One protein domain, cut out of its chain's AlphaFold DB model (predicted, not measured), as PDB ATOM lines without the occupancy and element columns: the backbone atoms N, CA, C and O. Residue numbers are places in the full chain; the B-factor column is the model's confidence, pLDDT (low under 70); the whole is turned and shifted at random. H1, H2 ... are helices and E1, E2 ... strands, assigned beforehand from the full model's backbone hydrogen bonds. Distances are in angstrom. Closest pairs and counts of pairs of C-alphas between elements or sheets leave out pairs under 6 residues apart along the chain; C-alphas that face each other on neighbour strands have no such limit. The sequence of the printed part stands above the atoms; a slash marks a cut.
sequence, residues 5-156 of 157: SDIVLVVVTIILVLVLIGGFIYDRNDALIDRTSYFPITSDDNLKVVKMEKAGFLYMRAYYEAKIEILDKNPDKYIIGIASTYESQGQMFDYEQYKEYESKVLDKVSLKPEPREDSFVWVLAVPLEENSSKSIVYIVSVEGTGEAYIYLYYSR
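This is residues 5 to 156 of the 157 residues of an uncharacterized protein of Ruminococcaceae bacterium YAD3003 (UniProt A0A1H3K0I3). One twisted wall of six antiparallel strands, E1 E2 E6 E5 E4 E3 in order across it, has H2 and H3 packed on one face, and a long helix, H1, sticks out from this body as an arm with its residues 5 to 19. H4 packs near the E3 edge of the sheet, and the body without the free stretches spans 47 by 33 by 27 A. The printed part has 152 residues, with four named helices and six named strands in the order H1 H2 E1 E2 H3 E3 H4 E4 E5 E6, and the class is mixed, helices and strands. The whole is loose, with a radius of gyration of the C-alphas of 18.4 A, and it is elongated, spanning 69 by 35 by 27 A with the arm H1 making much of the length.

The sheet runs, strand beside strand, from edge strand E1, residues 47 to 57, through E2, residues 60 to 70, E6, residues 147 to 155, E5, residues 135 to 143, and E4, residues 121 to 127, to edge strand E3, residues 91 to 93. From edge to edge the strands' lines turn by 75 degrees. E1 bends by 67 degrees at residue 50 and E2 by 64 degrees at residue 63. E1 and E2 form a hairpin, with N 53 and O 65 at 2.8 A. E2 and E6 are antiparallel at 169 degrees, with N 66 and O 152 at 2.8 A. E4, E5 and E6 form a meander, each strand the antiparallel neighbour of the one before, with N 151 and O 139 at 2.7 A and N 124 and O 138 at 2.8 A. E3 is antiparallel to E4 at 147 degrees, with N 91 and O 123 at 2.8 A. H3, residues 75 to 85, is on the sheet at a height over the sheet of 8.5 A. It lies over E5 and only just over E6, on which 3 of its C-alphas fall, and runs along the strands, at 3 degrees to E5 on the local plane. Its closest C-alphas to E5 are those of Pro 75 and Val 140, 6.7 A apart. H2, residues 29 to 34, is on the same face as H3; its closest C-alphas to E1 are those of Asn 29 and Met 52, 7.1 A apart. H4, residues 95 to 105, is on the opposite face, giving three layers, helices on both faces of a sheet; the closest C-alphas of H4 and E4 are those of Tyr 98 and Val 121, 6.8 A apart. H1, residues 5 to 26, is not on the sheet. H1 and H2 are close but not clearly touching, with the C-alphas of Tyr 26 and Leu 32 closest at 6.9 A, and run the same way at a steep tilt of 67 degrees, only just short of about perpendicular. In H1, H2, H3 and H4 every O i to N i+4 pair is within hydrogen-bond range.

E2 is 28.3 A long, E6 26.2 A, E1 26.1 A, E5 25.0 A and E4 20.1 A from first to last C-alpha, while E3 is 6.5 A. H1 begins at C-alpha 5, (131.139, 168.171, 202.436), and is 31.2 A long. H3 is 15.4 A, H4 14.9 A and H2 8.7 A long. E1 begins at C-alpha 47, (114.286, 120.700, 204.809), and E6 ends at C-alpha 155, (100.295, 136.534, 201.321).

The two C-alphas farthest apart are those of Ser 5 and Asp 118, 69.2 A. Residues 103 to 108, of which 103 to 105 belong to H4, also stand free. The long links are H2 to E1, 12 residues, and H4 to E4, 15 residues. The printed part has no cut; its mean pLDDT is 92.1, and no printed residue is under 70.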
ATOM      1  N   SER A   5     132.002 168.845 203.418       77.88
ATOM      2  CA  SER A   5     131.139 168.171 202.436       77.88
ATOM      3  C   SER A   5     131.581 166.744 202.114       77.88
ATOM      4  O   SER A   5     130.740 165.859 202.019       77.88
ATOM      5  N   ASP A   6     132.886 166.504 201.990       82.38
ATOM      6  CA  ASP A   6     133.435 165.205 201.593       82.38
ATOM      7  C   ASP A   6     133.306 164.200 202.742       82.38
ATOM      8  O   ASP A   6     133.010 163.031 202.522       82.38
ATOM      9  N   ILE A   7     133.487 164.664 203.983       86.31
ATOM     10  CA  ILE A   7     133.289 163.844 205.186       86.31
ATOM     11  C   ILE A   7     131.807 163.488 205.342       86.31
ATOM     12  O   ILE A   7     131.487 162.327 205.579       86.31
ATOM     13  N   VAL A   8     130.905 164.462 205.165       88.50
ATOM     14  CA  VAL A   8     129.454 164.219 205.214       88.50
ATOM     15  C   VAL A   8     129.040 163.213 204.141       88.50
ATOM     16  O   VAL A   8     128.330 162.264 204.456       88.50
ATOM     17  N   LEU A   9     129.528 163.366 202.906       89.75
ATOM     18  CA  LEU A   9     129.238 162.431 201.821       89.75
ATOM     19  C   LEU A   9     129.686 161.008 202.173       89.75
ATOM     20  O   LEU A   9     128.891 160.083 202.051       89.75
ATOM     21  N   VAL A  10     130.913 160.836 202.679       91.25
ATOM     22  CA  VAL A  10     131.428 159.521 203.101       91.25
ATOM     23  C   VAL A  10     130.549 158.899 204.189       91.25
ATOM     24  O   VAL A  10     130.218 157.720 204.097       91.25
ATOM     25  N   VAL A  11     130.131 159.675 205.193       91.31
ATOM     26  CA  VAL A  11     129.256 159.178 206.268       91.31
ATOM     27  C   VAL A  11     127.895 158.747 205.718       91.31
ATOM     28  O   VAL A  11     127.434 157.653 206.039       91.31
ATOM     29  N   VAL A  12     127.274 159.550 204.848       91.94
ATOM     30  CA  VAL A  12     125.995 159.192 204.213       91.94
ATOM     31  C   VAL A  12     126.140 157.929 203.364       91.94
ATOM     32  O   VAL A  12     125.295 157.041 203.447       91.94
ATOM     33  N   THR A  13     127.223 157.800 202.595       92.44
ATOM     34  CA  THR A  13     127.489 156.594 201.802       92.44
ATOM     35  C   THR A  13     127.636 155.358 202.686       92.44
ATOM     36  O   THR A  13     127.032 154.334 202.380       92.44
ATOM     37  N   ILE A  14     128.373 155.438 203.799       94.31
ATOM     38  CA  ILE A  14     128.519 154.313 204.737       94.31
ATOM     39  C   ILE A  14     127.157 153.903 205.304       94.31
ATOM     40  O   ILE A  14     126.831 152.719 205.304       94.31
ATOM     41  N   ILE A  15     126.340 154.867 205.741       93.81
ATOM     42  CA  ILE A  15     124.997 154.589 206.267       93.81
ATOM     43  C   ILE A  15     124.134 153.904 205.204       93.81
ATOM     44  O   ILE A  15     123.502 152.893 205.495       93.81
ATOM     45  N   LEU A  16     124.141 154.403 203.964       91.69
ATOM     46  CA  LEU A  16     123.389 153.795 202.864       91.69
ATOM     47  C   LEU A  16     123.835 152.355 202.593       91.69
ATOM     48  O   LEU A  16     122.989 151.476 202.447       91.69
ATOM     49  N   VAL A  17     125.143 152.090 202.575       92.94
ATOM     50  CA  VAL A  17     125.678 150.734 202.393       92.94
ATOM     51  C   VAL A  17     125.230 149.814 203.531       92.94
ATOM     52  O   VAL A  17     124.775 148.704 203.265       92.94
ATOM     53  N   LEU A  18     125.287 150.271 204.784       93.06
ATOM     54  CA  LEU A  18     124.828 149.486 205.934       93.06
ATOM     55  C   LEU A  18     123.327 149.184 205.870       93.06
ATOM     56  O   LEU A  18     122.926 148.054 206.145       93.06
ATOM     57  N   VAL A  19     122.504 150.156 205.464       89.69
ATOM     58  CA  VAL A  19     121.063 149.948 205.259       89.69
ATOM     59  C   VAL A  19     120.833 148.890 204.182       89.69
ATOM     60  O   VAL A  19     120.094 147.940 204.425       89.69
ATOM     61  N   LEU A  20     121.514 148.985 203.037       87.94
ATOM     62  CA  LEU A  20     121.390 148.008 201.952       87.94
ATOM     63  C   LEU A  20     121.820 146.597 202.379       87.94
ATOM     64  O   LEU A  20     121.111 145.638 202.079       87.94
ATOM     65  N   ILE A  21     122.926 146.464 203.119       90.19
ATOM     66  CA  ILE A  21     123.377 145.175 203.673       90.19
ATOM     67  C   ILE A  21     122.325 144.614 204.633       90.19
ATOM     68  O   ILE A  21     121.936 143.453 204.511       90.19
ATOM     69  N   GLY A  22     121.829 145.437 205.559       87.88
ATOM     70  CA  GLY A  22     120.783 145.034 206.495       87.88
ATOM     71  C   GLY A  22     119.510 144.593 205.773       87.88
ATOM     72  O   GLY A  22     118.913 143.585 206.135       87.88
ATOM     73  N   GLY A  23     119.133 145.292 204.704       85.00
ATOM     74  CA  GLY A  23     118.014 144.911 203.850       85.00
ATOM     75  C   GLY A  23     118.228 143.594 203.125       85.00
ATOM     76  O   GLY A  23     117.319 142.775 203.070       85.00
ATOM     77  N   PHE A  24     119.431 143.363 202.605       86.94
ATOM     78  CA  PHE A  24     119.768 142.111 201.942       86.94
ATOM     79  C   PHE A  24     119.679 140.922 202.905       86.94
ATOM     80  O   PHE A  24     119.099 139.898 202.560       86.94
ATOM     81  N   ILE A  25     120.192 141.075 204.131       87.94
ATOM     82  CA  ILE A  25     120.076 140.056 205.184       87.94
ATOM     83  C   ILE A  25     118.607 139.841 205.558       87.94
ATOM     84  O   ILE A  25     118.156 138.701 205.624       87.94
ATOM     85  N   TYR A  26     117.855 140.928 205.749       86.94
ATOM     86  CA  TYR A  26     116.431 140.875 206.070       86.94
ATOM     87  C   TYR A  26     115.618 140.177 204.975       86.94
ATOM     88  O   TYR A  26     114.636 139.506 205.264       86.94
ATOM     89  N   ASP A  27     116.006 140.298 203.713       88.12
ATOM     90  CA  ASP A  27     115.298 139.667 202.606       88.12
ATOM     91  C   ASP A  27     115.842 138.287 202.228       88.12
ATOM     92  O   ASP A  27     115.362 137.698 201.267       88.12
ATOM     93  N   ARG A  28     116.810 137.715 202.952       89.81
ATOM     94  CA  ARG A  28     117.225 136.324 202.704       89.81
ATOM     95  C   ARG A  28     116.040 135.363 202.836       89.81
ATOM     96  O   ARG A  28     115.131 135.608 203.619       89.81
ATOM     97  N   ASN A  29     116.065 134.273 202.063       91.56
ATOM     98  CA  ASN A  29     114.985 133.277 202.035       91.56
ATOM     99  C   ASN A  29     114.664 132.774 203.445       91.56
ATOM    100  O   ASN A  29     113.528 132.902 203.886       91.56
ATOM    101  N   ASP A  30     115.693 132.318 204.158       90.19
ATOM    102  CA  ASP A  30     115.580 131.774 205.513       90.19
ATOM    103  C   ASP A  30     114.963 132.807 206.470       90.19
ATOM    104  O   ASP A  30     113.902 132.590 207.046       90.19
ATOM    105  N   ALA A  31     115.551 134.005 206.517       89.62
ATOM    106  CA  ALA A  31     115.092 135.092 207.379       89.62
ATOM    107  C   ALA A  31     113.671 135.580 207.052       89.62
ATOM    108  O   ALA A  31     112.998 136.142 207.918       89.62
ATOM    109  N   LEU A  32     113.232 135.448 205.796       91.44
ATOM    110  CA  LEU A  32     111.871 135.765 205.383       91.44
ATOM    111  C   LEU A  32     110.896 134.687 205.854       91.44
ATOM    112  O   LEU A  32     109.874 135.058 206.416       91.44
ATOM    113  N   ILE A  33     111.228 133.408 205.674       92.56
ATOM    114  CA  ILE A  33     110.397 132.279 206.110       92.56
ATOM    115  C   ILE A  33     110.246 132.276 207.637       92.56
ATOM    116  O   ILE A  33     109.123 132.197 208.127       92.56
ATOM    117  N   ASP A  34     111.332 132.463 208.389       90.88
ATOM    118  CA  ASP A  34     111.325 132.416 209.862       90.88
ATOM    119  C   ASP A  34     110.420 133.455 210.518       90.88
ATOM    120  O   ASP A  34     109.900 133.244 211.610       90.88
ATOM    121  N   ARG A  35     110.228 134.607 209.868       88.62
ATOM    122  CA  ARG A  35     109.368 135.671 210.404       88.62
ATOM    123  C   ARG A  35     107.908 135.564 209.964       88.62
ATOM    124  O   ARG A  35     107.092 136.354 210.435       88.62
ATOM    125  N   THR A  36     107.584 134.697 209.005       90.75
ATOM    126  CA  THR A  36     106.227 134.561 208.441       90.75
ATOM    127  C   THR A  36     105.602 133.190 208.673       90.75
ATOM    128  O   THR A  36     104.383 133.071 208.565       90.75
ATOM    129  N   SER A  37     106.405 132.176 208.993       90.94
ATOM    130  CA  SER A  37     105.990 130.814 209.321       90.94
ATOM    131  C   SER A  37     106.235 130.537 210.800       90.94
ATOM    132  O   SER A  37     107.321 130.801 211.304       90.94
ATOM    133  N   TYR A  38     105.250 129.957 211.490       90.38
ATOM    134  CA  TYR A  38     105.448 129.422 212.842       90.38
ATOM    135  C   TYR A  38     106.029 128.006 212.816       90.38
ATOM    136  O   TYR A  38     106.606 127.562 213.804       90.38
ATOM    137  N   PHE A  39     105.904 127.300 211.687       92.19
ATOM    138  CA  PHE A  39     106.536 126.002 211.506       92.19
ATOM    139  C   PHE A  39     108.042 126.193 211.226       92.19
ATOM    140  O   PHE A  39     108.392 126.974 210.329       92.19
ATOM    141  N   PRO A  40     108.941 125.521 211.973       89.88
ATOM    142  CA  PRO A  40     110.380 125.787 211.941       89.88
ATOM    143  C   PRO A  40     111.066 125.134 210.729       89.88
ATOM    144  O   PRO A  40     111.668 124.069 210.829       89.88
ATOM    145  N   ILE A  41     110.976 125.782 209.565       91.19
ATOM    146  CA  ILE A  41     111.500 125.249 208.293       91.19
ATOM    147  C   ILE A  41     113.024 125.359 208.198       91.19
ATOM    148  O   ILE A  41     113.681 124.421 207.770       91.19
ATOM    149  N   THR A  42     113.594 126.508 208.557       88.94
ATOM    150  CA  THR A  42     115.013 126.817 208.293       88.94
ATOM    151  C   THR A  42     115.976 126.142 209.264       88.94
ATOM    152  O   THR A  42     117.169 126.058 208.987       88.94
ATOM    153  N   SER A  43     115.463 125.679 210.404       90.06
ATOM    154  CA  SER A  43     116.231 124.985 211.434       90.06
ATOM    155  C   SER A  43     116.189 123.461 211.308       90.06
ATOM    156  O   SER A  43     116.840 122.789 212.102       90.06
ATOM    157  N   ASP A  44     115.399 122.903 210.382       93.00
ATOM    158  CA  ASP A  44     115.375 121.459 210.121       93.00
ATOM    159  C   ASP A  44     116.352 121.119 208.991       93.00
ATOM    160  O   ASP A  44     116.131 121.473 207.835       93.00
ATOM    161  N   ASP A  45     117.410 120.374 209.319       93.81
ATOM    162  CA  ASP A  45     118.427 119.924 208.360       93.81
ATOM    163  C   ASP A  45     117.867 118.997 207.263       93.81
ATOM    164  O   ASP A  45     118.522 118.771 206.245       93.81
ATOM    165  N   ASN A  46     116.658 118.454 207.446       96.19
ATOM    166  CA  ASN A  46     115.967 117.637 206.447       96.19
ATOM    167  C   ASN A  46     115.078 118.465 205.507       96.19
ATOM    168  O   ASN A  46     114.451 117.892 204.614       96.19
ATOM    169  N   LEU A  47     115.016 119.788 205.682       96.25
ATOM    170  CA  LEU A  47     114.286 120.700 204.809       96.25
ATOM    171  C   LEU A  47     115.247 121.614 204.058       96.25
ATOM    172  O   LEU A  47     116.085 122.303 204.633       96.25
ATOM    173  N   LYS A  48     115.093 121.664 202.734       95.56
ATOM    174  CA  LYS A  48     115.943 122.491 201.878       95.56
ATOM    175  C   LYS A  48     115.114 123.367 200.960       95.56
ATOM    176  O   LYS A  48     114.394 122.868 200.103       95.56
ATOM    177  N   VAL A  49     115.268 124.687 201.065       95.44
ATOM    178  CA  VAL A  49     114.658 125.625 200.111       95.44
ATOM    179  C   VAL A  49     115.317 125.441 198.741       95.44
ATOM    180  O   VAL A  49     116.472 125.814 198.541       95.44
ATOM    181  N   VAL A  50     114.583 124.869 197.787       95.12
ATOM    182  CA  VAL A  50     115.061 124.627 196.416       95.12
ATOM    183  C   VAL A  50     114.847 125.856 195.549       95.12
ATOM    184  O   VAL A  50     115.713 126.234 194.762       95.12
ATOM    185  N   LYS A  51     113.682 126.491 195.688       95.81
ATOM    186  CA  LYS A  51     113.312 127.666 194.903       95.81
ATOM    187  C   LYS A  51     112.428 128.592 195.722       95.81
ATOM    188  O   LYS A  51     111.612 128.127 196.510       95.81
ATOM    189  N   MET A  52     112.589 129.897 195.527       95.19
ATOM    190  CA  MET A  52     111.740 130.897 196.159       95.19
ATOM    191  C   MET A  52     111.529 132.084 195.225       95.19
ATOM    192  O   MET A  52     112.498 132.682 194.763       95.19
ATOM    193  N   GLU A  53     110.271 132.439 195.002       94.31
ATOM    194  CA  GLU A  53     109.856 133.633 194.274       94.31
ATOM    195  C   GLU A  53     109.314 134.657 195.273       94.31
ATOM    196  O   GLU A  53     108.559 134.320 196.185       94.31
ATOM    197  N   LYS A  54     109.713 135.923 195.136       93.12
ATOM    198  CA  LYS A  54     109.326 136.995 196.063       93.12
ATOM    199  C   LYS A  54     108.781 138.180 195.298       93.12
ATOM    200  O   LYS A  54     109.404 138.645 194.346       93.12
ATOM    201  N   ALA A  55     107.696 138.756 195.798       89.56
ATOM    202  CA  ALA A  55     107.100 139.945 195.214       89.56
ATOM    203  C   ALA A  55     106.959 141.084 196.228       89.56
ATOM    204  O   ALA A  55     106.764 140.888 197.430       89.56
ATOM    205  N   GLY A  56     107.052 142.315 195.727       83.38
ATOM    206  CA  GLY A  56     107.073 143.530 196.544       83.38
ATOM    207  C   GLY A  56     108.489 143.984 196.895       83.38
ATOM    208  O   GLY A  56     109.466 143.506 196.326       83.38
ATOM    209  N   PHE A  57     108.598 144.936 197.819       81.31
ATOM    210  CA  PHE A  57     109.866 145.583 198.164       81.31
ATOM    211  C   PHE A  57     110.629 144.808 199.250       81.31
ATOM    212  O   PHE A  57     110.015 144.128 200.063       81.31
ATOM    213  N   LEU A  58     111.956 144.955 199.300       76.75
ATOM    214  CA  LEU A  58     112.886 144.223 200.180       76.75
ATOM    215  C   LEU A  58     112.433 144.142 201.659       76.75
ATOM    216  O   LEU A  58     112.479 143.086 202.279       76.75
ATOM    217  N   TYR A  59     111.929 145.247 202.216       75.88
ATOM    218  CA  TYR A  59     111.438 145.308 203.603       75.88
ATOM    219  C   TYR A  59     109.930 145.056 203.745       75.88
ATOM    220  O   TYR A  59     109.415 144.882 204.850       75.88
ATOM    221  N   MET A  60     109.206 145.045 202.629       78.75
ATOM    222  CA  MET A  60     107.752 144.932 202.561       78.75
ATOM    223  C   MET A  60     107.355 143.970 201.443       78.75
ATOM    224  O   MET A  60     106.723 144.353 200.453       78.75
ATOM    225  N   ARG A  61     107.742 142.703 201.601       84.75
ATOM    226  CA  ARG A  61     107.279 141.642 200.708       84.75
ATOM    227  C   ARG A  61     105.770 141.493 200.849       84.75
ATOM    228  O   ARG A  61     105.256 141.377 201.961       84.75
ATOM    229  N   ALA A  62     105.077 141.571 199.718       87.62
ATOM    230  CA  ALA A  62     103.625 141.460 199.654       87.62
ATOM    231  C   ALA A  62     103.197 139.992 199.671       87.62
ATOM    232  O   ALA A  62     102.216 139.655 200.326       87.62
ATOM    233  N   TYR A  63     103.957 139.146 198.977       92.06
ATOM    234  CA  TYR A  63     103.814 137.700 198.991       92.06
ATOM    235  C   TYR A  63     105.143 137.033 198.611       92.06
ATOM    236  O   TYR A  63     106.043 137.683 198.058       92.06
ATOM    237  N   TYR A  64     105.264 135.747 198.920       94.44
ATOM    238  CA  TYR A  64     106.312 134.885 198.385       94.44
ATOM    239  C   TYR A  64     105.780 133.469 198.179       94.44
ATOM    240  O   TYR A  64     104.811 133.055 198.813       94.44
ATOM    241  N   GLU A  65     106.467 132.732 197.318       95.88
ATOM    242  CA  GLU A  65     106.224 131.326 197.028       95.88
ATOM    243  C   GLU A  65     107.543 130.588 197.246       95.88
ATOM    244  O   GLU A  65     108.579 131.043 196.762       95.88
ATOM    245  N   ALA A  66     107.543 129.472 197.966       97.19
ATOM    246  CA  ALA A  66     108.737 128.655 198.154       97.19
ATOM    247  C   ALA A  66     108.448 127.186 197.851       97.19
ATOM    248  O   ALA A  66     107.406 126.674 198.248       97.19
ATOM    249  N   LYS A  67     109.392 126.518 197.182       97.31
ATOM    250  CA  LYS A  67     109.460 125.059 197.036       97.31
ATOM    251  C   LYS A  67     110.582 124.553 197.933       97.31
ATOM    252  O   LYS A  67     111.741 124.944 197.755       97.31
ATOM    253  N   ILE A  68     110.232 123.710 198.892       97.50
ATOM    254  CA  ILE A  68     111.134 123.161 199.901       97.50
ATOM    255  C   ILE A  68     111.149 121.648 199.732       97.50
ATOM    256  O   ILE A  68     110.097 121.024 199.725       97.50
ATOM    257  N   GLU A  69     112.322 121.061 199.565       97.06
ATOM    258  CA  GLU A  69     112.512 119.616 199.450       97.06
ATOM    259  C   GLU A  69     112.601 118.972 200.833       97.06
ATOM    260  O   GLU A  69     113.262 119.506 201.727       97.06
ATOM    261  N   ILE A  70     111.947 117.820 200.977       97.06
ATOM    262  CA  ILE A  70     111.978 116.962 202.158       97.06
ATOM    263  C   ILE A  70     113.010 115.857 201.919       97.06
ATOM    264  O   ILE A  70     112.753 114.872 201.220       97.06
ATOM    265  N   LEU A  71     114.196 116.020 202.501       96.12
ATOM    266  CA  LEU A  71     115.360 115.171 202.231       96.12
ATOM    267  C   LEU A  71     115.240 113.771 202.846       96.12
ATOM    268  O   LEU A  71     115.760 112.807 202.282       96.12
ATOM    269  N   ASP A  72     114.536 113.642 203.975       94.31
ATOM    270  CA  ASP A  72     114.295 112.355 204.645       94.31
ATOM    271  C   ASP A  72     113.153 111.540 204.003       94.31
ATOM    272  O   ASP A  72     112.887 110.411 204.421       94.31
ATOM    273  N   LYS A  73     112.509 112.094 202.962       91.25
ATOM    274  CA  LYS A  73     111.405 111.497 202.196       91.25
ATOM    275  C   LYS A  73     110.213 111.054 203.051       91.25
ATOM    276  O   LYS A  73     109.489 110.139 202.664       91.25
ATOM    277  N   ASN A  74     109.991 111.699 204.197       94.25
ATOM    278  CA  ASN A  74     108.870 111.403 205.081       94.25
ATOM    279  C   ASN A  74     107.867 112.573 205.122       94.25
ATOM    280  O   ASN A  74     107.858 113.333 206.091       94.25
ATOM    281  N   PRO A  75     107.015 112.746 204.093       94.94
ATOM    282  CA  PRO A  75     106.058 113.853 204.035       94.94
ATOM    283  C   PRO A  75     105.054 113.851 205.196       94.94
ATOM    284  O   PRO A  75     104.686 114.921 205.680       94.94
ATOM    285  N   ASP A  76     104.660 112.676 205.695       95.69
ATOM    286  CA  ASP A  76     103.663 112.537 206.766       95.69
ATOM    287  C   ASP A  76     104.115 113.203 208.069       95.69
ATOM    288  O   ASP A  76     103.328 113.870 208.743       95.69
ATOM    289  N   LYS A  77     105.408 113.092 208.400       95.94
ATOM    290  CA  LYS A  77     106.019 113.788 209.543       95.94
ATOM    291  C   LYS A  77     105.800 115.301 209.458       95.94
ATOM    292  O   LYS A  77     105.483 115.932 210.467       95.94
ATOM    293  N   TYR A  78     105.946 115.879 208.267       96.81
ATOM    294  CA  TYR A  78     105.781 117.315 208.045       96.81
ATOM    295  C   TYR A  78     104.314 117.729 208.045       96.81
ATOM    296  O   TYR A  78     103.987 118.748 208.645       96.81
ATOM    297  N   ILE A  79     103.426 116.916 207.468       97.00
ATOM    298  CA  ILE A  79     101.975 117.128 207.550       97.00
ATOM    299  C   ILE A  79     101.539 117.204 209.017       97.00
ATOM    300  O   ILE A  79     100.908 118.178 209.422       97.00
ATOM    301  N   ILE A  80     101.934 116.225 209.836       96.19
ATOM    302  CA  ILE A  80     101.594 116.180 211.265       96.19
ATOM    303  C   ILE A  80     102.202 117.373 212.012       96.19
ATOM    304  O   ILE A  80     101.519 118.013 212.813       96.19
ATOM    305  N   GLY A  81     103.469 117.697 211.742       96.06
ATOM    306  CA  GLY A  81     104.161 118.818 212.378       96.06
ATOM    307  C   GLY A  81     103.502 120.167 212.084       96.06
ATOM    308  O   GLY A  81     103.253 120.947 213.006       96.06
ATOM    309  N   ILE A  82     103.162 120.431 210.821       96.81
ATOM    310  CA  ILE A  82     102.480 121.664 210.412       96.81
ATOM    311  C   ILE A  82     101.067 121.699 211.006       96.81
ATOM    312  O   ILE A  82     100.691 122.697 211.620       96.81
ATOM    313  N   ALA A  83     100.307 120.607 210.885       95.88
ATOM    314  CA  ALA A  83      98.950 120.517 211.415       95.88
ATOM    315  C   ALA A  83      98.897 120.775 212.928       95.88
ATOM    316  O   ALA A  83      98.049 121.525 213.408       95.88
ATOM    317  N   SER A  84      99.849 120.209 213.679       95.69
ATOM    318  CA  SER A  84      99.973 120.440 215.119       95.69
ATOM    319  C   SER A  84     100.392 121.871 215.453       95.69
ATOM    320  O   SER A  84      99.940 122.399 216.462       95.69
ATOM    321  N   THR A  85     101.250 122.493 214.640       95.44
ATOM    322  CA  THR A  85     101.730 123.868 214.879       95.44
ATOM    323  C   THR A  85     100.599 124.889 214.767       95.44
ATOM    324  O   THR A  85     100.587 125.884 215.485       95.44
ATOM    325  N   TYR A  86      99.656 124.638 213.863       93.75
ATOM    326  CA  TYR A  86      98.548 125.543 213.565       93.75
ATOM    327  C   TYR A  86      97.193 125.057 214.089       93.75
ATOM    328  O   TYR A  86      96.172 125.654 213.758       93.75
ATOM    329  N   GLU A  87      97.181 123.971 214.867       93.44
ATOM    330  CA  GLU A  87      95.974 123.349 215.431       93.44
ATOM    331  C   GLU A  87      94.873 123.093 214.378       93.44
ATOM    332  O   GLU A  87      93.678 123.240 214.637       93.44
ATOM    333  N   SER A  88      95.272 122.703 213.162       93.62
ATOM    334  CA  SER A  88      94.367 122.509 212.024       93.62
ATOM    335  C   SER A  88      94.780 121.314 211.176       93.62
ATOM    336  O   SER A  88      95.957 121.099 210.912       93.62
ATOM    337  N   GLN A  89      93.807 120.523 210.723       90.62
ATOM    338  CA  GLN A  89      94.069 119.242 210.053       90.62
ATOM    339  C   GLN A  89      94.388 119.368 208.557       90.62
ATOM    340  O   GLN A  89      94.889 118.416 207.960       90.62
ATOM    341  N   GLY A  90      94.119 120.527 207.948       93.81
ATOM    342  CA  GLY A  90      94.191 120.694 206.497       93.81
ATOM    343  C   GLY A  90      93.196 119.793 205.756       93.81
ATOM    344  O   GLY A  90      92.235 119.285 206.334       93.81
ATOM    345  N   GLN A  91      93.423 119.605 204.462       96.38
ATOM    346  CA  GLN A  91      92.621 118.763 203.585       96.38
ATOM    347  C   GLN A  91      93.533 117.904 202.710       96.38
ATOM    348  O   GLN A  91      94.533 118.386 202.182       96.38
ATOM    349  N   MET A  92      93.172 116.632 202.557       96.88
ATOM    350  CA  MET A  92      93.791 115.725 201.594       96.88
ATOM    351  C   MET A  92      93.016 115.768 200.281       96.88
ATOM    352  O   MET A  92      91.787 115.675 200.290       96.88
ATOM    353  N   PHE A  93      93.741 115.865 199.175       96.75
ATOM    354  CA  PHE A  93      93.221 115.767 197.820       96.75
ATOM    355  C   PHE A  93      93.865 114.580 197.111       96.75
ATOM    356  O   PHE A  93      95.076 114.379 197.216       96.75
ATOM    357  N   ASP A  94      93.072 113.802 196.382       96.31
ATOM    358  CA  ASP A  94      93.624 112.930 195.341       96.31
ATOM    359  C   ASP A  94      94.111 113.761 194.135       96.31
ATOM    360  O   ASP A  94      93.948 114.985 194.094       96.31
ATOM    361  N   TYR A  95      94.744 113.108 193.159       95.19
ATOM    362  CA  TYR A  95      95.325 113.792 192.004       95.19
ATOM    363  C   TYR A  95      94.303 114.625 191.213       95.19
ATOM    364  O   TYR A  95      94.565 115.788 190.909       95.19
ATOM    365  N   GLU A  96      93.126 114.067 190.918       96.50
ATOM    366  CA  GLU A  96      92.089 114.747 190.132       96.50
ATOM    367  C   GLU A  96      91.517 115.948 190.893       96.50
ATOM    368  O   GLU A  96      91.405 117.051 190.350       96.50
ATOM    369  N   GLN A  97      91.231 115.766 192.185       96.88
ATOM    370  CA  GLN A  97      90.780 116.848 193.056       96.88
ATOM    371  C   GLN A  97      91.830 117.957 193.168       96.88
ATOM    372  O   GLN A  97      91.491 119.143 193.146       96.88
ATOM    373  N   TYR A  98      93.110 117.589 193.260       96.50
ATOM    374  CA  TYR A  98      94.195 118.557 193.277       96.50
ATOM    375  C   TYR A  98      94.295 119.310 191.946       96.50
ATOM    376  O   TYR A  98      94.458 120.524 191.971       96.50
ATOM    377  N   LYS A  99      94.152 118.653 190.788       95.50
ATOM    378  CA  LYS A  99      94.158 119.347 189.487       95.50
ATOM    379  C   LYS A  99      93.009 120.341 189.352       95.50
ATOM    380  O   LYS A  99      93.206 121.451 188.847       95.50
ATOM    381  N   GLU A 100      91.831 120.001 189.867       95.56
ATOM    382  CA  GLU A 100      90.721 120.949 189.948       95.56
ATOM    383  C   GLU A 100      91.066 122.140 190.858       95.56
ATOM    384  O   GLU A 100      90.896 123.295 190.450       95.56
ATOM    385  N   TYR A 101      91.603 121.882 192.052       94.81
ATOM    386  CA  TYR A 101      92.057 122.919 192.982       94.81
ATOM    387  C   TYR A 101      93.143 123.818 192.368       94.81
ATOM    388  O   TYR A 101      93.028 125.043 192.414       94.81
ATOM    389  N   GLU A 102      94.159 123.228 191.736       93.56
ATOM    390  CA  GLU A 102      95.271 123.910 191.071       93.56
ATOM    391  C   GLU A 102      94.749 124.904 190.026       93.56
ATOM    392  O   GLU A 102      95.166 126.063 190.005       93.56
ATOM    393  N   SER A 103      93.790 124.473 189.201       93.06
ATOM    394  CA  SER A 103      93.204 125.302 188.142       93.06
ATOM    395  C   SER A 103      92.399 126.496 188.667       93.06
ATOM    396  O   SER A 103      92.336 127.533 188.007       93.06
ATOM    397  N   LYS A 104      91.782 126.360 189.847       92.75
ATOM    398  CA  LYS A 104      90.880 127.365 190.430       92.75
ATOM    399  C   LYS A 104      91.587 128.320 191.383       92.75
ATOM    400  O   LYS A 104      91.233 129.494 191.436       92.75
ATOM    401  N   VAL A 105      92.528 127.802 192.168       90.81
ATOM    402  CA  VAL A 105      93.120 128.502 193.316       90.81
ATOM    403  C   VAL A 105      94.574 128.879 193.061       90.81
ATOM    404  O   VAL A 105      95.005 129.952 193.475       90.81
ATOM    405  N   LEU A 106      95.328 128.035 192.353       91.25
ATOM    406  CA  LEU A 106      96.752 128.252 192.084       91.25
ATOM    407  C   LEU A 106      97.004 128.782 190.663       91.25
ATOM    408  O   LEU A 106      98.114 128.663 190.152       91.25
ATOM    409  N   ASP A 107      96.005 129.370 189.996       87.31
ATOM    410  CA  ASP A 107      96.088 129.797 188.591       87.31
ATOM    411  C   ASP A 107      97.264 130.760 188.328       87.31
ATOM    412  O   ASP A 107      98.020 130.569 187.372       87.31
ATOM    413  N   LYS A 108      97.462 131.727 189.230       86.25
ATOM    414  CA  LYS A 108      98.450 132.820 189.155       86.25
ATOM    415  C   LYS A 108      99.752 132.557 189.904       86.25
ATOM    416  O   LYS A 108     100.622 133.426 189.925       86.25
ATOM    417  N   VAL A 109      99.870 131.396 190.534       89.31
ATOM    418  CA  VAL A 109     101.056 131.004 191.292       89.31
ATOM    419  C   VAL A 109     102.124 130.489 190.326       89.31
ATOM    420  O   VAL A 109     101.810 129.795 189.357       89.31
ATOM    421  N   SER A 110     103.388 130.835 190.565       91.31
ATOM    422  CA  SER A 110     104.509 130.455 189.692       91.31
ATOM    423  C   SER A 110     105.120 129.102 190.059       91.31
ATOM    424  O   SER A 110     105.608 128.385 189.187       91.31
ATOM    425  N   LEU A 111     105.120 128.752 191.344       94.25
ATOM    426  CA  LEU A 111     105.582 127.463 191.852       94.25
ATOM    427  C   LEU A 111     104.378 126.595 192.194       94.25
ATOM    428  O   LEU A 111     103.712 126.869 193.186       94.25
ATOM    429  N   LYS A 112     104.105 125.554 191.410       94.81
ATOM    430  CA  LYS A 112     102.973 124.646 191.642       94.81
ATOM    431  C   LYS A 112     103.469 123.233 191.951       94.81
ATOM    432  O   LYS A 112     104.442 122.815 191.321       94.81
ATOM    433  N   PRO A 113     102.826 122.514 192.888       95.38
ATOM    434  CA  PRO A 113     103.045 121.089 193.053       95.38
ATOM    435  C   PRO A 113     102.737 120.304 191.779       95.38
ATOM    436  O   PRO A 113     101.707 120.518 191.133       95.38
ATOM    437  N   GLU A 114     103.617 119.359 191.472       94.62
ATOM    438  CA  GLU A 114     103.499 118.394 190.378       94.62
ATOM    439  C   GLU A 114     103.365 116.979 190.969       94.62
ATOM    440  O   GLU A 114     104.285 116.163 190.850       94.62
ATOM    441  N   PRO A 115     102.251 116.689 191.671       94.88
ATOM    442  CA  PRO A 115     102.079 115.420 192.361       94.88
ATOM    443  C   PRO A 115     102.076 114.253 191.387       94.88
ATOM    444  O   PRO A 115     101.616 114.365 190.248       94.88
ATOM    445  N   ARG A 116     102.502 113.095 191.880       93.69
ATOM    446  CA  ARG A 116     102.252 111.837 191.177       93.69
ATOM    447  C   ARG A 116     100.759 111.521 191.165       93.69
ATOM    448  O   ARG A 116     100.069 111.756 192.157       93.69
ATOM    449  N   GLU A 117     100.299 110.902 190.083       93.44
ATOM    450  CA  GLU A 117      98.895 110.505 189.901       93.44
ATOM    451  C   GLU A 117      98.393 109.520 190.969       93.44
ATOM    452  O   GLU A 117      97.211 109.503 191.297       93.44
ATOM    453  N   ASP A 118      99.295 108.721 191.545       92.69
ATOM    454  CA  ASP A 118      98.995 107.731 192.582       92.69
ATOM    455  C   ASP A 118      99.216 108.243 194.016       92.69
ATOM    456  O   ASP A 118      99.172 107.460 194.967       92.69
ATOM    457  N   SER A 119      99.470 109.543 194.186       92.81
ATOM    458  CA  SER A 119      99.757 110.163 195.483       92.81
ATOM    459  C   SER A 119      98.667 111.139 195.917       92.81
ATOM    460  O   SER A 119      97.946 111.706 195.096       92.81
ATOM    461  N   PHE A 120      98.572 111.358 197.228       94.44
ATOM    462  CA  PHE A 120      97.736 112.413 197.792       94.44
ATOM    463  C   PHE A 120      98.522 113.716 197.932       94.44
ATOM    464  O   PHE A 120      99.736 113.718 198.149       94.44
ATOM    465  N   VAL A 121      97.796 114.827 197.867       97.12
ATOM    466  CA  VAL A 121      98.301 116.167 198.151       97.12
ATOM    467  C   VAL A 121      97.609 116.694 199.393       97.12
ATOM    468  O   VAL A 121      96.385 116.799 199.434       97.12
ATOM    469  N   TRP A 122      98.389 117.052 200.406       98.19
ATOM    470  CA  TRP A 122      97.860 117.681 201.609       98.19
ATOM    471  C   TRP A 122      97.960 119.197 201.496       98.19
ATOM    472  O   TRP A 122      99.012 119.715 201.134       98.19
ATOM    473  N   VAL A 123      96.893 119.914 201.835       97.75
ATOM    474  CA  VAL A 123      96.825 121.378 201.774       97.75
ATOM    475  C   VAL A 123      96.303 121.930 203.094       97.75
ATOM    476  O   VAL A 123      95.275 121.487 203.598       97.75
ATOM    477  N   LEU A 124      96.952 122.962 203.621       97.06
ATOM    478  CA  LEU A 124      96.464 123.729 204.761       97.06
ATOM    479  C   LEU A 124      96.627 125.222 204.503       97.06
ATOM    480  O   LEU A 124      97.737 125.697 204.294       97.06
ATOM    481  N   ALA A 125      95.528 125.967 204.592       94.62
ATOM    482  CA  ALA A 125      95.532 127.424 204.591       94.62
ATOM    483  C   ALA A 125      95.279 127.949 206.008       94.62
ATOM    484  O   ALA A 125      94.325 127.530 206.664       94.62
ATOM    485  N   VAL A 126      96.116 128.878 206.466       93.31
ATOM    486  CA  VAL A 126      96.049 129.454 207.810       93.31
ATOM    487  C   VAL A 126      96.031 130.983 207.729       93.31
ATOM    488  O   VAL A 126      96.959 131.569 207.161       93.31
ATOM    489  N   PRO A 127      95.025 131.663 208.306       91.75
ATOM    490  CA  PRO A 127      95.097 133.099 208.549       91.75
ATOM    491  C   PRO A 127      96.081 133.384 209.692       91.75
ATOM    492  O   PRO A 127      96.015 132.765 210.749       91.75
ATOM    493  N   LEU A 128      97.008 134.320 209.494       88.00
ATOM    494  CA  LEU A 128      98.060 134.610 210.480       88.00
ATOM    495  C   LEU A 128      97.635 135.626 211.547       88.00
ATOM    496  O   LEU A 128      98.253 135.697 212.606       88.00
ATOM    497  N   GLU A 129      96.612 136.429 211.262       86.88
ATOM    498  CA  GLU A 129      96.093 137.478 212.141       86.88
ATOM    499  C   GLU A 129      94.566 137.551 211.999       86.88
ATOM    500  O   GLU A 129      94.036 137.491 210.885       86.88
ATOM    501  N   GLU A 130      93.851 137.722 213.113       79.12
ATOM    502  CA  GLU A 130      92.402 137.938 213.088       79.12
ATOM    503  C   GLU A 130      92.059 139.232 212.334       79.12
ATOM    504  O   GLU A 130      92.659 140.282 212.567       79.12
ATOM    505  N   ASN A 131      91.070 139.170 211.437       78.81
ATOM    506  CA  ASN A 131      90.623 140.294 210.596       78.81
ATOM    507  C   ASN A 131      91.697 140.869 209.652       78.81
ATOM    508  O   ASN A 131      91.583 142.005 209.188       78.81
ATOM    509  N   SER A 132      92.728 140.085 209.345       83.00
ATOM    510  CA  SER A 132      93.778 140.425 208.389       83.00
ATOM    511  C   SER A 132      93.679 139.514 207.175       83.00
ATOM    512  O   SER A 132      93.286 138.355 207.289       83.00
ATOM    513  N   SER A 133      94.092 140.000 206.009       85.06
ATOM    514  CA  SER A 133      94.251 139.136 204.837       85.06
ATOM    515  C   SER A 133      95.614 138.440 204.783       85.06
ATOM    516  O   SER A 133      95.942 137.743 203.823       85.06
ATOM    517  N   LYS A 134      96.417 138.581 205.847       90.75
ATOM    518  CA  LYS A 134      97.648 137.814 206.009       90.75
ATOM    519  C   LYS A 134      97.334 136.337 206.171       90.75
ATOM    520  O   LYS A 134      96.682 135.931 207.130       90.75
ATOM    521  N   SER A 135      97.870 135.540 205.266       92.75
ATOM    522  CA  SER A 135      97.678 134.100 205.264       92.75
ATOM    523  C   SER A 135      98.938 133.382 204.822       92.75
ATOM    524  O   SER A 135      99.812 133.940 204.149       92.75
ATOM    525  N   ILE A 136      99.024 132.127 205.233       94.81
ATOM    526  CA  ILE A 136     100.044 131.198 204.793       94.81
ATOM    527  C   ILE A 136      99.369 129.900 204.362       94.81
ATOM    528  O   ILE A 136      98.454 129.419 205.026       94.81
ATOM    529  N   VAL A 137      99.787 129.362 203.226       96.19
ATOM    530  CA  VAL A 137      99.286 128.103 202.686       96.19
ATOM    531  C   VAL A 137     100.452 127.143 202.564       96.19
ATOM    532  O   VAL A 137     101.460 127.463 201.935       96.19
ATOM    533  N   TYR A 138     100.289 125.973 203.162       97.62
ATOM    534  CA  TYR A 138     101.188 124.841 203.040       97.62
ATOM    535  C   TYR A 138     100.562 123.826 202.100       97.62
ATOM    536  O   TYR A 138      99.391 123.484 202.259       97.62
ATOM    537  N   ILE A 139     101.345 123.325 201.151       98.06
ATOM    538  CA  ILE A 139     100.971 122.167 200.346       98.06
ATOM    539  C   ILE A 139     102.098 121.147 200.421       98.06
ATOM    540  O   ILE A 139     103.228 121.463 200.069       98.06
ATOM    541  N   VAL A 140     101.805 119.935 200.878       97.81
ATOM    542  CA  VAL A 140     102.768 118.831 200.918       97.81
ATOM    543  C   VAL A 140     102.407 117.838 199.823       97.81
ATOM    544  O   VAL A 140     101.261 117.400 199.727       97.81
ATOM    545  N   SER A 141     103.382 117.506 198.981       97.31
ATOM    546  CA  SER A 141     103.186 116.658 197.808       97.31
ATOM    547  C   SER A 141     104.359 115.705 197.608       97.31
ATOM    548  O   SER A 141     105.509 116.061 197.875       97.31
ATOM    549  N   VAL A 142     104.056 114.498 197.126       96.44
ATOM    550  CA  VAL A 142     105.047 113.547 196.617       96.44
ATOM    551  C   VAL A 142     105.050 113.621 195.094       96.44
ATOM    552  O   VAL A 142     104.029 113.420 194.439       96.44
ATOM    553  N   GLU A 143     106.215 113.888 194.526       94.31
ATOM    554  CA  GLU A 143     106.438 114.131 193.105       94.31
ATOM    555  C   GLU A 143     107.439 113.111 192.529       94.31
ATOM    556  O   GLU A 143     108.092 112.345 193.254       94.31
ATOM    557  N   GLY A 144     107.554 113.091 191.199       86.44
ATOM    558  CA  GLY A 144     108.614 112.380 190.484       86.44
ATOM    559  C   GLY A 144     108.762 110.909 190.882       86.44
ATOM    560  O   GLY A 144     107.818 110.124 190.806       86.44
ATOM    561  N   THR A 145     109.967 110.526 191.309       82.19
ATOM    562  CA  THR A 145     110.288 109.131 191.682       82.19
ATOM    563  C   THR A 145     110.120 108.844 193.178       82.19
ATOM    564  O   THR A 145     110.590 107.820 193.678       82.19
ATOM    565  N   GLY A 146     109.423 109.726 193.901       81.81
ATOM    566  CA  GLY A 146     109.294 109.687 195.360       81.81
ATOM    567  C   GLY A 146     110.055 110.809 196.065       81.81
ATOM    568  O   GLY A 146     110.405 110.662 197.236       81.81
ATOM    569  N   GLU A 147     110.357 111.902 195.363       93.62
ATOM    570  CA  GLU A 147     110.757 113.151 196.009       93.62
ATOM    571  C   GLU A 147     109.533 113.767 196.688       93.62
ATOM    572  O   GLU A 147     108.426 113.684 196.166       93.62
ATOM    573  N   ALA A 148     109.711 114.376 197.855       96.06
ATOM    574  CA  ALA A 148     108.621 115.025 198.567       96.06
ATOM    575  C   ALA A 148     108.950 116.499 198.783       96.06
ATOM    576  O   ALA A 148     110.098 116.858 199.056       96.06
ATOM    577  N   TYR A 149     107.939 117.351 198.647       97.81
ATOM    578  CA  TYR A 149     108.096 118.794 198.724       97.81
ATOM    579  C   TYR A 149     107.022 119.431 199.596       97.81
ATOM    580  O   TYR A 149     105.868 119.004 199.607       97.81
ATOM    581  N   ILE A 150     107.414 120.505 200.278       98.00
ATOM    582  CA  ILE A 150     106.524 121.477 200.903       98.00
ATOM    583  C   ILE A 150     106.530 122.722 200.018       98.00
ATOM    584  O   ILE A 150     107.570 123.349 199.803       98.00
ATOM    585  N   TYR A 151     105.363 123.098 199.526       97.81
ATOM    586  CA  TYR A 151     105.127 124.392 198.915       97.81
ATOM    587  C   TYR A 151     104.559 125.333 199.963       97.81
ATOM    588  O   TYR A 151     103.621 124.987 200.682       97.81
ATOM    589  N   LEU A 152     105.149 126.519 200.050       97.19
ATOM    590  CA  LEU A 152     104.772 127.543 201.008       97.19
ATOM    591  C   LEU A 152     104.385 128.818 200.275       97.19
ATOM    592  O   LEU A 152     105.229 129.441 199.629       97.19
ATOM    593  N   TYR A 153     103.135 129.234 200.433       95.81
ATOM    594  CA  TYR A 153     102.628 130.484 199.879       95.81
ATOM    595  C   TYR A 153     102.268 131.418 201.011       95.81
ATOM    596  O   TYR A 153     101.375 131.135 201.800       95.81
ATOM    597  N   TYR A 154     102.952 132.545 201.090       94.81
ATOM    598  CA  TYR A 154     102.629 133.590 202.050       94.81
ATOM    599  C   TYR A 154     102.027 134.774 201.316       94.81
ATOM    600  O   TYR A 154     102.630 135.254 200.358       94.81
ATOM    601  N   SER A 155     100.905 135.295 201.805       92.56
ATOM    602  CA  SER A 155     100.295 136.534 201.321       92.56
ATOM    603  C   SER A 155     100.042 137.494 202.478       92.56
ATOM    604  O   SER A 155      99.676 137.081 203.575       92.56
ATOM    605  N   ARG A 156     100.206 138.798 202.229       86.44
ATOM    606  CA  ARG A 156      99.691 139.887 203.082       86.44
ATOM    607  C   ARG A 156      98.391 140.502 202.564       86.44
ATOM    608  O   ARG A 156      97.951 141.506 203.118       86.44
TER     609      ARG A 156